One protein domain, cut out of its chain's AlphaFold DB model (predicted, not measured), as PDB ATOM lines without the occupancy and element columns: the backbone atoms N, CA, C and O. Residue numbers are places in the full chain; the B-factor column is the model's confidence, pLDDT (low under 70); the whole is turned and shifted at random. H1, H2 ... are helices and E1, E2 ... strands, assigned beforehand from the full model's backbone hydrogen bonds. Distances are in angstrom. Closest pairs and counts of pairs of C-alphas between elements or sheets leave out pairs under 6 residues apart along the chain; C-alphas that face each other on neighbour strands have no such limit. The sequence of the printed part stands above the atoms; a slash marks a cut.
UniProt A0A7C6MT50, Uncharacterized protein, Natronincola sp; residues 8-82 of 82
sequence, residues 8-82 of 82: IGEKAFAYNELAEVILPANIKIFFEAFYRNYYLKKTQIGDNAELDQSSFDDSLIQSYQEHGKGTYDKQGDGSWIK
ATOM      1  N   ILE A   8     -38.829  26.938 -51.341       97.81
ATOM      2  CA  ILE A   8     -38.315  25.866 -50.486       97.81
ATOM      3  C   ILE A   8     -37.508  24.921 -51.372       97.81
ATOM      4  O   ILE A   8     -38.042  24.314 -52.301       97.81
ATOM      5  N   GLY A   9     -36.211  24.833 -51.085       97.56
ATOM      6  CA  GLY A   9     -35.271  24.034 -51.863       97.56
ATOM      7  C   GLY A   9     -35.429  22.530 -51.655       97.56
ATOM      8  O   GLY A   9     -36.158  22.066 -50.776       97.56
ATOM      9  N   GLU A  10     -34.695  21.775 -52.468       97.56
ATOM     10  CA  GLU A  10     -34.664  20.315 -52.405       97.56
ATOM     11  C   GLU A  10     -34.331  19.832 -50.990       97.56
ATOM     12  O   GLU A  10     -33.375  20.302 -50.368       97.56
ATOM     13  N   LYS A  11     -35.133  18.890 -50.479       97.06
ATOM     14  CA  LYS A  11     -34.953  18.258 -49.158       97.06
ATOM     15  C   LYS A  11     -34.852  19.210 -47.957       97.06
ATOM     16  O   LYS A  11     -34.445  18.766 -46.886       97.06
ATOM     17  N   ALA A  12     -35.243  20.480 -48.085       97.69
ATOM     18  CA  ALA A  12     -35.025  21.496 -47.048       97.69
ATOM     19  C   ALA A  12     -35.611  21.126 -45.671       97.69
ATOM     20  O   ALA A  12     -35.041  21.486 -44.644       97.69
ATOM     21  N   PHE A  13     -36.721  20.387 -45.656       97.75
ATOM     22  CA  PHE A  13     -37.382  19.882 -44.456       97.75
ATOM     23  C   PHE A  13     -37.518  18.354 -44.456       97.75
ATOM     24  O   PHE A  13     -38.313  17.809 -43.687       97.75
ATOM     25  N   ALA A  14     -36.751  17.635 -45.278       97.44
ATOM     26  CA  ALA A  14     -36.810  16.179 -45.308       97.44
ATOM     27  C   ALA A  14     -36.337  15.578 -43.972       97.44
ATOM     28  O   ALA A  14     -35.447  16.129 -43.327       97.44
ATOM     29  N   TYR A  15     -36.895  14.429 -43.584       97.19
ATOM     30  CA  TYR A  15     -36.524  13.685 -42.367       97.19
ATOM     31  C   TYR A  15     -36.697  14.474 -41.057       97.19
ATOM     32  O   TYR A  15     -35.864  14.379 -40.158       97.19
ATOM     33  N   ASN A  16     -37.778  15.243 -40.940       98.12
ATOM     34  CA  ASN A  16     -38.130  15.944 -39.707       98.12
ATOM     35  C   ASN A  16     -39.375  15.338 -39.039       98.12
ATOM     36  O   ASN A  16     -40.024  14.424 -39.555       98.12
ATOM     37  N   GLU A  17     -39.709  15.869 -37.865       97.38
ATOM     38  CA  GLU A  17     -40.871  15.477 -37.063       97.38
ATOM     39  C   GLU A  17     -41.970  16.551 -37.100       97.38
ATOM     40  O   GLU A  17     -42.625  16.838 -36.101       97.38
ATOM     41  N   LEU A  18     -42.154  17.192 -38.260       97.50
ATOM     42  CA  LEU A  18     -43.158  18.241 -38.422       97.50
ATOM     43  C   LEU A  18     -44.562  17.672 -38.209       97.50
ATOM     44  O   LEU A  18     -44.901  16.651 -38.799       97.50
ATOM     45  N   ALA A  19     -45.382  18.357 -37.410       97.81
ATOM     46  CA  ALA A  19     -46.795  18.019 -37.216       97.81
ATOM     47  C   ALA A  19     -47.723  18.841 -38.125       97.81
ATOM     48  O   ALA A  19     -48.727  18.328 -38.627       97.81
ATOM     49  N   GLU A  20     -47.358  20.106 -38.355       98.12
ATOM     50  CA  GLU A  20     -48.096  21.057 -39.181       98.12
ATOM     51  C   GLU A  20     -47.140  21.934 -39.998       98.12
ATOM     52  O   GLU A  20     -46.054  22.287 -39.532       98.12
ATOM     53  N   VAL A  21     -47.553  22.310 -41.211       97.31
ATOM     54  CA  VAL A  21     -46.832  23.264 -42.064       97.31
ATOM     55  C   VAL A  21     -47.790  24.344 -42.563       97.31
ATOM     56  O   VAL A  21     -48.891  24.049 -43.013       97.31
ATOM     57  N   ILE A  22     -47.356  25.606 -42.514       97.69
ATOM     58  CA  ILE A  22     -48.091  26.753 -43.064       97.69
ATOM     59  C   ILE A  22     -47.247  27.376 -44.175       97.69
ATOM     60  O   ILE A  22     -46.228  28.024 -43.899       97.69
ATOM     61  N   LEU A  23     -47.679  27.161 -45.416       97.56
ATOM     62  CA  LEU A  23     -47.049  27.625 -46.647       97.56
ATOM     63  C   LEU A  23     -47.725  28.916 -47.139       97.56
ATOM     64  O   LEU A  23     -48.951  28.936 -47.286       97.56
ATOM     65  N   PRO A  24     -46.962  29.992 -47.404       97.19
ATOM     66  CA  PRO A  24     -47.506  31.246 -47.912       97.19
ATOM     67  C   PRO A  24     -47.940  31.114 -49.380       97.19
ATOM     68  O   PRO A  24     -47.738  30.086 -50.030       97.19
ATOM     69  N   ALA A  25     -48.554  32.171 -49.910       96.69
ATOM     70  CA  ALA A  25     -48.924  32.237 -51.321       96.69
ATOM     71  C   ALA A  25     -47.693  32.363 -52.239       96.69
ATOM     72  O   ALA A  25     -46.668  32.918 -51.845       96.69
ATOM     73  N   ASN A  26     -47.829  31.918 -53.489       96.94
ATOM     74  CA  ASN A  26     -46.820  31.989 -54.555       96.94
ATOM     75  C   ASN A  26     -45.485  31.293 -54.221       96.94
ATOM     76  O   ASN A  26     -44.442  31.642 -54.779       96.94
ATOM     77  N   ILE A  27     -45.497  30.332 -53.294       97.69
ATOM     78  CA  ILE A  27     -44.304  29.574 -52.929       97.69
ATOM     79  C   ILE A  27     -44.034  28.454 -53.934       97.69
ATOM     80  O   ILE A  27     -44.954  27.759 -54.358       97.69
ATOM     81  N   LYS A  28     -42.763  28.252 -54.285       98.06
ATOM     82  CA  LYS A  28     -42.295  27.115 -55.087       98.06
ATOM     83  C   LYS A  28     -41.610  26.099 -54.184       98.06
ATOM     84  O   LYS A  28     -40.735  26.472 -53.402       98.06
ATOM     85  N   ILE A  29     -41.989  24.831 -54.285       97.75
ATOM     86  CA  ILE A  29     -41.477  23.763 -53.418       97.75
ATOM     87  C   ILE A  29     -40.874  22.664 -54.280       97.75
ATOM     88  O   ILE A  29     -41.545  22.118 -55.151       97.75
ATOM     89  N   PHE A  30     -39.597  22.374 -54.045       94.81
ATOM     90  CA  PHE A  30     -38.808  21.472 -54.881       94.81
ATOM     91  C   PHE A  30     -38.756  20.037 -54.338       94.81
ATOM     92  O   PHE A  30     -39.308  19.717 -53.281       94.81
ATOM     93  N   PHE A  31     -38.089  19.176 -55.109       95.50
ATOM     94  CA  PHE A  31     -37.992  17.733 -54.921       95.50
ATOM     95  C   PHE A  31     -37.720  17.323 -53.465       95.50
ATOM     96  O   PHE A  31     -36.761  17.774 -52.830       95.50
ATOM     97  N   GLU A  32     -38.576  16.444 -52.940       95.88
ATOM     98  CA  GLU A  32     -38.466  15.841 -51.608       95.88
ATOM     99  C   GLU A  32     -38.371  16.848 -50.448       95.88
ATOM    100  O   GLU A  32     -37.946  16.477 -49.355       95.88
ATOM    101  N   ALA A  33     -38.786  18.107 -50.638       97.69
ATOM    102  CA  ALA A  33     -38.684  19.148 -49.615       97.69
ATOM    103  C   ALA A  33     -39.265  18.728 -48.257       97.69
ATOM    104  O   ALA A  33     -38.670  19.065 -47.238       97.69
ATOM    105  N   PHE A  34     -40.362  17.962 -48.233       97.56
ATOM    106  CA  PHE A  34     -40.991  17.449 -47.010       97.56
ATOM    107  C   PHE A  34     -40.966  15.918 -46.906       97.56
ATOM    108  O   PHE A  34     -41.712  15.331 -46.115       97.56
ATOM    109  N   TYR A  35     -40.085  15.251 -47.653       95.88
ATOM    110  CA  TYR A  35     -39.976  13.795 -47.651       95.88
ATOM    111  C   TYR A  35     -39.737  13.233 -46.241       95.88
ATOM    112  O   TYR A  35     -38.936  13.760 -45.469       95.88
ATOM    113  N   ARG A  36     -40.420  12.132 -45.903       95.19
ATOM    114  CA  ARG A  36     -40.319  11.437 -44.601       95.19
ATOM    115  C   ARG A  36     -40.594  12.307 -43.366       95.19
ATOM    116  O   ARG A  36     -39.976  12.114 -42.325       95.19
ATOM    117  N   ASN A  37     -41.584  13.191 -43.448       96.69
ATOM    118  CA  ASN A  37     -42.214  13.780 -42.263       96.69
ATOM    119  C   ASN A  37     -43.422  12.937 -41.826       96.69
ATOM    120  O   ASN A  37     -44.567  13.249 -42.140       96.69
ATOM    121  N   TYR A  38     -43.177  11.833 -41.117       94.75
ATOM    122  CA  TYR A  38     -44.228  10.860 -40.773       94.75
ATOM    123  C   TYR A  38     -45.293  11.396 -39.802       94.75
ATOM    124  O   TYR A  38     -46.411  10.874 -39.764       94.75
ATOM    125  N   TYR A  39     -44.960  12.442 -39.044       97.00
ATOM    126  CA  TYR A  39     -45.867  13.099 -38.103       97.00
ATOM    127  C   TYR A  39     -46.690  14.222 -38.736       97.00
ATOM    128  O   TYR A  39     -47.563  14.767 -38.064       97.00
ATOM    129  N   LEU A  40     -46.465  14.546 -40.015       97.69
ATOM    130  CA  LEU A  40     -47.152  15.648 -40.674       97.69
ATOM    131  C   LEU A  40     -48.610  15.260 -40.912       97.69
ATOM    132  O   LEU A  40     -48.913  14.353 -41.692       97.69
ATOM    133  N   LYS A  41     -49.508  15.930 -40.188       97.94
ATOM    134  CA  LYS A  41     -50.950  15.664 -40.213       97.94
ATOM    135  C   LYS A  41     -51.772  16.820 -40.739       97.94
ATOM    136  O   LYS A  41     -52.916  16.591 -41.107       97.94
ATOM    137  N   LYS A  42     -51.203  18.020 -40.800       98.50
ATOM    138  CA  LYS A  42     -51.926  19.207 -41.235       98.50
ATOM    139  C   LYS A  42     -51.046  20.120 -42.071       98.50
ATOM    140  O   LYS A  42     -49.900  20.378 -41.716       98.50
ATOM    141  N   THR A  43     -51.578  20.627 -43.172       98.06
ATOM    142  CA  THR A  43     -50.859  21.574 -44.024       98.06
ATOM    143  C   THR A  43     -51.804  22.678 -44.460       98.06
ATOM    144  O   THR A  43     -52.837  22.408 -45.060       98.06
ATOM    145  N   GLN A  44     -51.449  23.930 -44.195       98.44
ATOM    146  CA  GLN A  44     -52.108  25.082 -44.797       98.44
ATOM    147  C   GLN A  44     -51.303  25.531 -46.017       98.44
ATOM    148  O   GLN A  44     -50.113  25.822 -45.897       98.44
ATOM    149  N   ILE A  45     -51.951  25.595 -47.180       98.25
ATOM    150  CA  ILE A  45     -51.335  25.955 -48.460       98.25
ATOM    151  C   ILE A  45     -51.956  27.248 -48.985       98.25
ATOM    152  O   ILE A  45     -53.175  27.348 -49.148       98.25
ATOM    153  N   GLY A  46     -51.103  28.246 -49.222       97.62
ATOM    154  CA  GLY A  46     -51.467  29.526 -49.817       97.62
ATOM    155  C   GLY A  46     -51.836  29.431 -51.299       97.62
ATOM    156  O   GLY A  46     -51.705  28.394 -51.941       97.62
ATOM    157  N   ASP A  47     -52.326  30.546 -51.842       97.19
ATOM    158  CA  ASP A  47     -52.714  30.637 -53.253       97.19
ATOM    159  C   ASP A  47     -51.511  30.490 -54.185       97.19
ATOM    160  O   ASP A  47     -50.415  30.931 -53.841       97.19
ATOM    161  N   ASN A  48     -51.722  29.930 -55.375       97.00
ATOM    162  CA  ASN A  48     -50.690  29.772 -56.409       97.00
ATOM    163  C   ASN A  48     -49.385  29.101 -55.930       97.00
ATOM    164  O   ASN A  48     -48.317  29.372 -56.478       97.00
ATOM    165  N   ALA A  49     -49.437  28.256 -54.896       97.50
ATOM    166  CA  ALA A  49     -48.299  27.422 -54.542       97.50
ATOM    167  C   ALA A  49     -47.996  26.442 -55.688       97.50
ATOM    168  O   ALA A  49     -48.903  25.802 -56.226       97.50
ATOM    169  N   GLU A  50     -46.723  26.326 -56.049       97.75
ATOM    170  CA  GLU A  50     -46.218  25.364 -57.024       97.75
ATOM    171  C   GLU A  50     -45.552  24.215 -56.263       97.75
ATOM    172  O   GLU A  50     -44.502  24.389 -55.637       97.75
ATOM    173  N   LEU A  51     -46.189  23.045 -56.298       96.81
ATOM    174  CA  LEU A  51     -45.719  21.833 -55.635       96.81
ATOM    175  C   LEU A  51     -45.096  20.907 -56.680       96.81
ATOM    176  O   LEU A  51     -45.799  20.422 -57.568       96.81
ATOM    177  N   ASP A  52     -43.791  20.653 -56.580       96.00
ATOM    178  CA  ASP A  52     -43.158  19.582 -57.349       96.00
ATOM    179  C   ASP A  52     -43.810  18.224 -57.023       96.00
ATOM    180  O   ASP A  52     -44.241  18.007 -55.885       96.00
ATOM    181  N   GLN A  53     -43.853  17.304 -57.994       91.69
ATOM    182  CA  GLN A  53     -44.511  15.996 -57.853       91.69
ATOM    183  C   GLN A  53     -43.978  15.162 -56.682       91.69
ATOM    184  O   GLN A  53     -44.688  14.295 -56.196       91.69
ATOM    185  N   SER A  54     -42.751  15.408 -56.215       92.88
ATOM    186  CA  SER A  54     -42.161  14.699 -55.074       92.88
ATOM    187  C   SER A  54     -41.967  15.585 -53.843       92.88
ATOM    188  O   SER A  54     -41.272  15.197 -52.906       92.88
ATOM    189  N   SER A  55     -42.527  16.798 -53.824       93.69
ATOM    190  CA  SER A  55     -42.364  17.732 -52.699       93.69
ATOM    191  C   SER A  55     -43.067  17.265 -51.417       93.69
ATOM    192  O   SER A  55     -42.547  17.487 -50.319       93.69
ATOM    193  N   PHE A  56     -44.211  16.594 -51.572       94.94
ATOM    194  CA  PHE A  56     -45.093  16.062 -50.529       94.94
ATOM    195  C   PHE A  56     -45.614  14.667 -50.912       94.94
ATOM    196  O   PHE A  56     -45.244  14.125 -51.948       94.94
ATOM    197  N   ASP A  57     -46.487  14.094 -50.075       92.75
ATOM    198  CA  ASP A  57     -47.272  12.910 -50.438       92.75
ATOM    199  C   ASP A  57     -48.140  13.192 -51.682       92.75
ATOM    200  O   ASP A  57     -48.819  14.221 -51.738       92.75
ATOM    201  N   ASP A  58     -48.211  12.239 -52.619       95.62
ATOM    202  CA  ASP A  58     -48.999  12.351 -53.860       95.62
ATOM    203  C   ASP A  58     -50.455  12.770 -53.604       95.62
ATOM    204  O   ASP A  58     -51.012  13.605 -54.317       95.62
ATOM    205  N   SER A  59     -51.067  12.241 -52.539       97.44
ATOM    206  CA  SER A  59     -52.446  12.579 -52.175       97.44
ATOM    207  C   SER A  59     -52.613  14.047 -51.767       97.44
ATOM    208  O   SER A  59     -53.651  14.630 -52.074       97.44
ATOM    209  N   LEU A  60     -51.617  14.670 -51.124       97.75
ATOM    210  CA  LEU A  60     -51.677  16.101 -50.803       97.75
ATOM    211  C   LEU A  60     -51.590  16.944 -52.073       97.75
ATOM    212  O   LEU A  60     -52.349  17.899 -52.231       97.75
ATOM    213  N   ILE A  61     -50.690  16.567 -52.984       97.31
ATOM    214  CA  ILE A  61     -50.509  17.255 -54.265       97.31
ATOM    215  C   ILE A  61     -51.805  17.186 -55.079       97.31
ATOM    216  O   ILE A  61     -52.275  18.217 -55.559       97.31
ATOM    217  N   GLN A  62     -52.423  16.006 -55.169       97.88
ATOM    218  CA  GLN A  62     -53.708  15.823 -55.842       97.88
ATOM    219  C   GLN A  62     -54.815  16.667 -55.194       97.88
ATOM    220  O   GLN A  62     -55.508  17.413 -55.884       97.88
ATOM    221  N   SER A  63     -54.956  16.597 -53.868       98.19
ATOM    222  CA  SER A  63     -55.988  17.336 -53.134       98.19
ATOM    223  C   SER A  63     -55.864  18.847 -53.361       98.19
ATOM    224  O   SER A  63     -56.863  19.527 -53.603       98.19
ATOM    225  N   TYR A  64     -54.630  19.364 -53.384       98.31
ATOM    226  CA  TYR A  64     -54.356  20.761 -53.704       98.31
ATOM    227  C   TYR A  64     -54.667  21.125 -55.162       98.31
ATOM    228  O   TYR A  64     -55.233  22.188 -55.411       98.31
ATOM    229  N   GLN A  65     -54.354  20.263 -56.128       97.19
ATOM    230  CA  GLN A  65     -54.703  20.497 -57.535       97.19
ATOM    231  C   GLN A  65     -56.220  20.539 -57.764       97.19
ATOM    232  O   GLN A  65     -56.695  21.327 -58.579       97.19
ATOM    233  N   GLU A  66     -56.981  19.726 -57.030       98.25
ATOM    234  CA  GLU A  66     -58.442  19.676 -57.119       98.25
ATOM    235  C   GLU A  66     -59.118  20.864 -56.416       98.25
ATOM    236  O   GLU A  66     -60.128  21.378 -56.901       98.25
ATOM    237  N   HIS A  67     -58.568  21.324 -55.285       98.25
ATOM    238  CA  HIS A  67     -59.277  22.245 -54.389       98.25
ATOM    239  C   HIS A  67     -58.571  23.589 -54.126       98.25
ATOM    240  O   HIS A  67     -59.164  24.470 -53.492       98.25
ATOM    241  N   GLY A  68     -57.336  23.791 -54.586       98.25
ATOM    242  CA  GLY A  68     -56.574  25.042 -54.473       98.25
ATOM    243  C   GLY A  68     -56.167  25.421 -53.042       98.25
ATOM    244  O   GLY A  68     -56.000  24.577 -52.172       98.25
ATOM    245  N   LYS A  69     -55.996  26.712 -52.742       98.38
ATOM    246  CA  LYS A  69     -55.580  27.160 -51.394       98.38
ATOM    247  C   LYS A  69     -56.491  26.659 -50.272       98.38
ATOM    248  O   LYS A  69     -57.715  26.654 -50.419       98.38
ATOM    249  N   GLY A  70     -55.922  26.345 -49.115       98.44
ATOM    250  CA  GLY A  70     -56.679  26.025 -47.906       98.44
ATOM    251  C   GLY A  70     -55.910  25.157 -46.925       98.44
ATOM    252  O   GLY A  70     -54.693  25.027 -47.021       98.44
ATOM    253  N   THR A  71     -56.638  24.605 -45.964       98.69
ATOM    254  CA  THR A  71     -56.107  23.686 -44.958       98.69
ATOM    255  C   THR A  71     -56.392  22.267 -45.400       98.69
ATOM    256  O   THR A  71     -57.484  22.008 -45.872       98.69
ATOM    257  N   TYR A  72     -55.416  21.386 -45.252       98.56
ATOM    258  CA  TYR A  72     -55.505  19.978 -45.587       98.56
ATOM    259  C   TYR A  72     -55.152  19.163 -44.353       98.56
ATOM    260  O   TYR A  72     -54.140  19.443 -43.706       98.56
ATOM    261  N   ASP A  73     -55.947  18.142 -44.062       98.56
ATOM    262  CA  ASP A  73     -55.763  17.228 -42.945       98.56
ATOM    263  C   ASP A  73     -55.538  15.799 -43.457       98.56
ATOM    264  O   ASP A  73     -56.280  15.276 -44.299       98.56
ATOM    265  N   LYS A  74     -54.494  15.156 -42.930       98.06
ATOM    266  CA  LYS A  74     -54.120  13.784 -43.269       98.06
ATOM    267  C   LYS A  74     -54.977  12.800 -42.489       98.06
ATOM    268  O   LYS A  74     -54.926  12.741 -41.258       98.06
ATOM    269  N   GLN A  75     -55.706  11.974 -43.216       97.81
ATOM    270  CA  GLN A  75     -56.581  10.950 -42.675       97.81
ATOM    271  C   GLN A  75     -55.793   9.719 -42.205       97.81
ATOM    272  O   GLN A  75     -54.585   9.575 -42.431       97.81
ATOM    273  N   GLY A  76     -56.485   8.804 -41.520       95.00
ATOM    274  CA  GLY A  76     -55.890   7.570 -40.994       95.00
ATOM    275  C   GLY A  76     -55.362   6.617 -42.073       95.00
ATOM    276  O   GLY A  76     -54.433   5.862 -41.804       95.00
ATOM    277  N   ASP A  77     -55.909   6.689 -43.288       95.62
ATOM    278  CA  ASP A  77     -55.476   5.912 -44.458       95.62
ATOM    279  C   ASP A  77     -54.326   6.573 -45.242       95.62
ATOM    280  O   ASP A  77     -53.829   6.008 -46.212       95.62
ATOM    281  N   GLY A  78     -53.874   7.753 -44.805       94.50
ATOM    282  CA  GLY A  78     -52.805   8.517 -45.439       94.50
ATOM    283  C   GLY A  78     -53.267   9.502 -46.514       94.50
ATOM    284  O   GLY A  78     -52.427  10.274 -46.980       94.50
ATOM    285  N   SER A  79     -54.555   9.520 -46.869       97.06
ATOM    286  CA  SER A  79     -55.112  10.508 -47.796       97.06
ATOM    287  C   SER A  79     -55.157  11.907 -47.177       97.06
ATOM    288  O   SER A  79     -55.267  12.064 -45.961       97.06
ATOM    289  N   TRP A  80     -55.065  12.936 -48.014       98.31
ATOM    290  CA  TRP A  80     -55.172  14.336 -47.610       98.31
ATOM    291  C   TRP A  80     -56.483  14.935 -48.113       98.31
ATOM    292  O   TRP A  80     -56.761  14.941 -49.313       98.31
ATOM    293  N   ILE A  81     -57.282  15.462 -47.188       97.88
ATOM    294  CA  ILE A  81     -58.593  16.061 -47.469       97.88
ATOM    295  C   ILE A  81     -58.575  17.511 -47.002       97.88
ATOM    296  O   ILE A  81     -57.950  17.815 -45.988       97.88
ATOM    297  N   LYS A  82     -59.227  18.390 -47.759       96.94
ATOM    298  CA  LYS A  82     -59.391  19.803 -47.421       96.94
ATOM    299  C   LYS A  82     -60.508  20.045 -46.405       96.94
ATOM    300  O   LYS A  82     -61.554  19.371 -46.535       96.94
TER     301      LYS A  82
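Overview. This is residues 8 to 82 of the 82 residues of an uncharacterized protein of Natronincola sp (UniProt A0A7C6MT50). Little of this small domain is regular structure: three strands form a wall, with helix H1 and long loops over one face and the other face bare. The 75 printed residues, of which 23 are in named elements, run E1, E2, H1, E3. The sheet, in order E1 E2 E3, is mixed, as is the class. The whole is compact, with radius of gyration of the C-alphas 10.9 A, spanning 29 by 27 by 18 A.

Arrangement. Inner strand E2, residues 42 to 45, is parallel to E1, residues 20 to 23, with N 23 and O 44 2.8 A apart, within hydrogen-bond range. E2 is antiparallel to E3, residues 70 to 74, with N 43 and O 72 2.9 A apart, also within range. H1, residues 58 to 67, is on the sheet at a height of 9.7 A, over E3 and only just not over E2, where 2 of its C-alphas fall. It runs only just slantwise, at 33 degrees to E3 on the local plane. Its closest C-alpha pair with E3, Leu 60 and Tyr 72, is 7.5 A apart. In H1 every O i to N i+4 pair is within hydrogen-bond range.

Along the chain. E1 spans 10.0 A from C-alpha 20 at (-48.096, 21.057, -39.181), E2 9.9 A, H1 14.3 A, and E3 13.3 A to C-alpha 74 at (-54.120, 13.784, -43.269).

Size, cuts and confidence. The farthest C-alphas, of Asn 26 and Gly 76, are 29.4 A apart. The links E1 to E2 and E2 to H1 are long. The printed part has no cut, and no printed residue is under 70 in pLDDT.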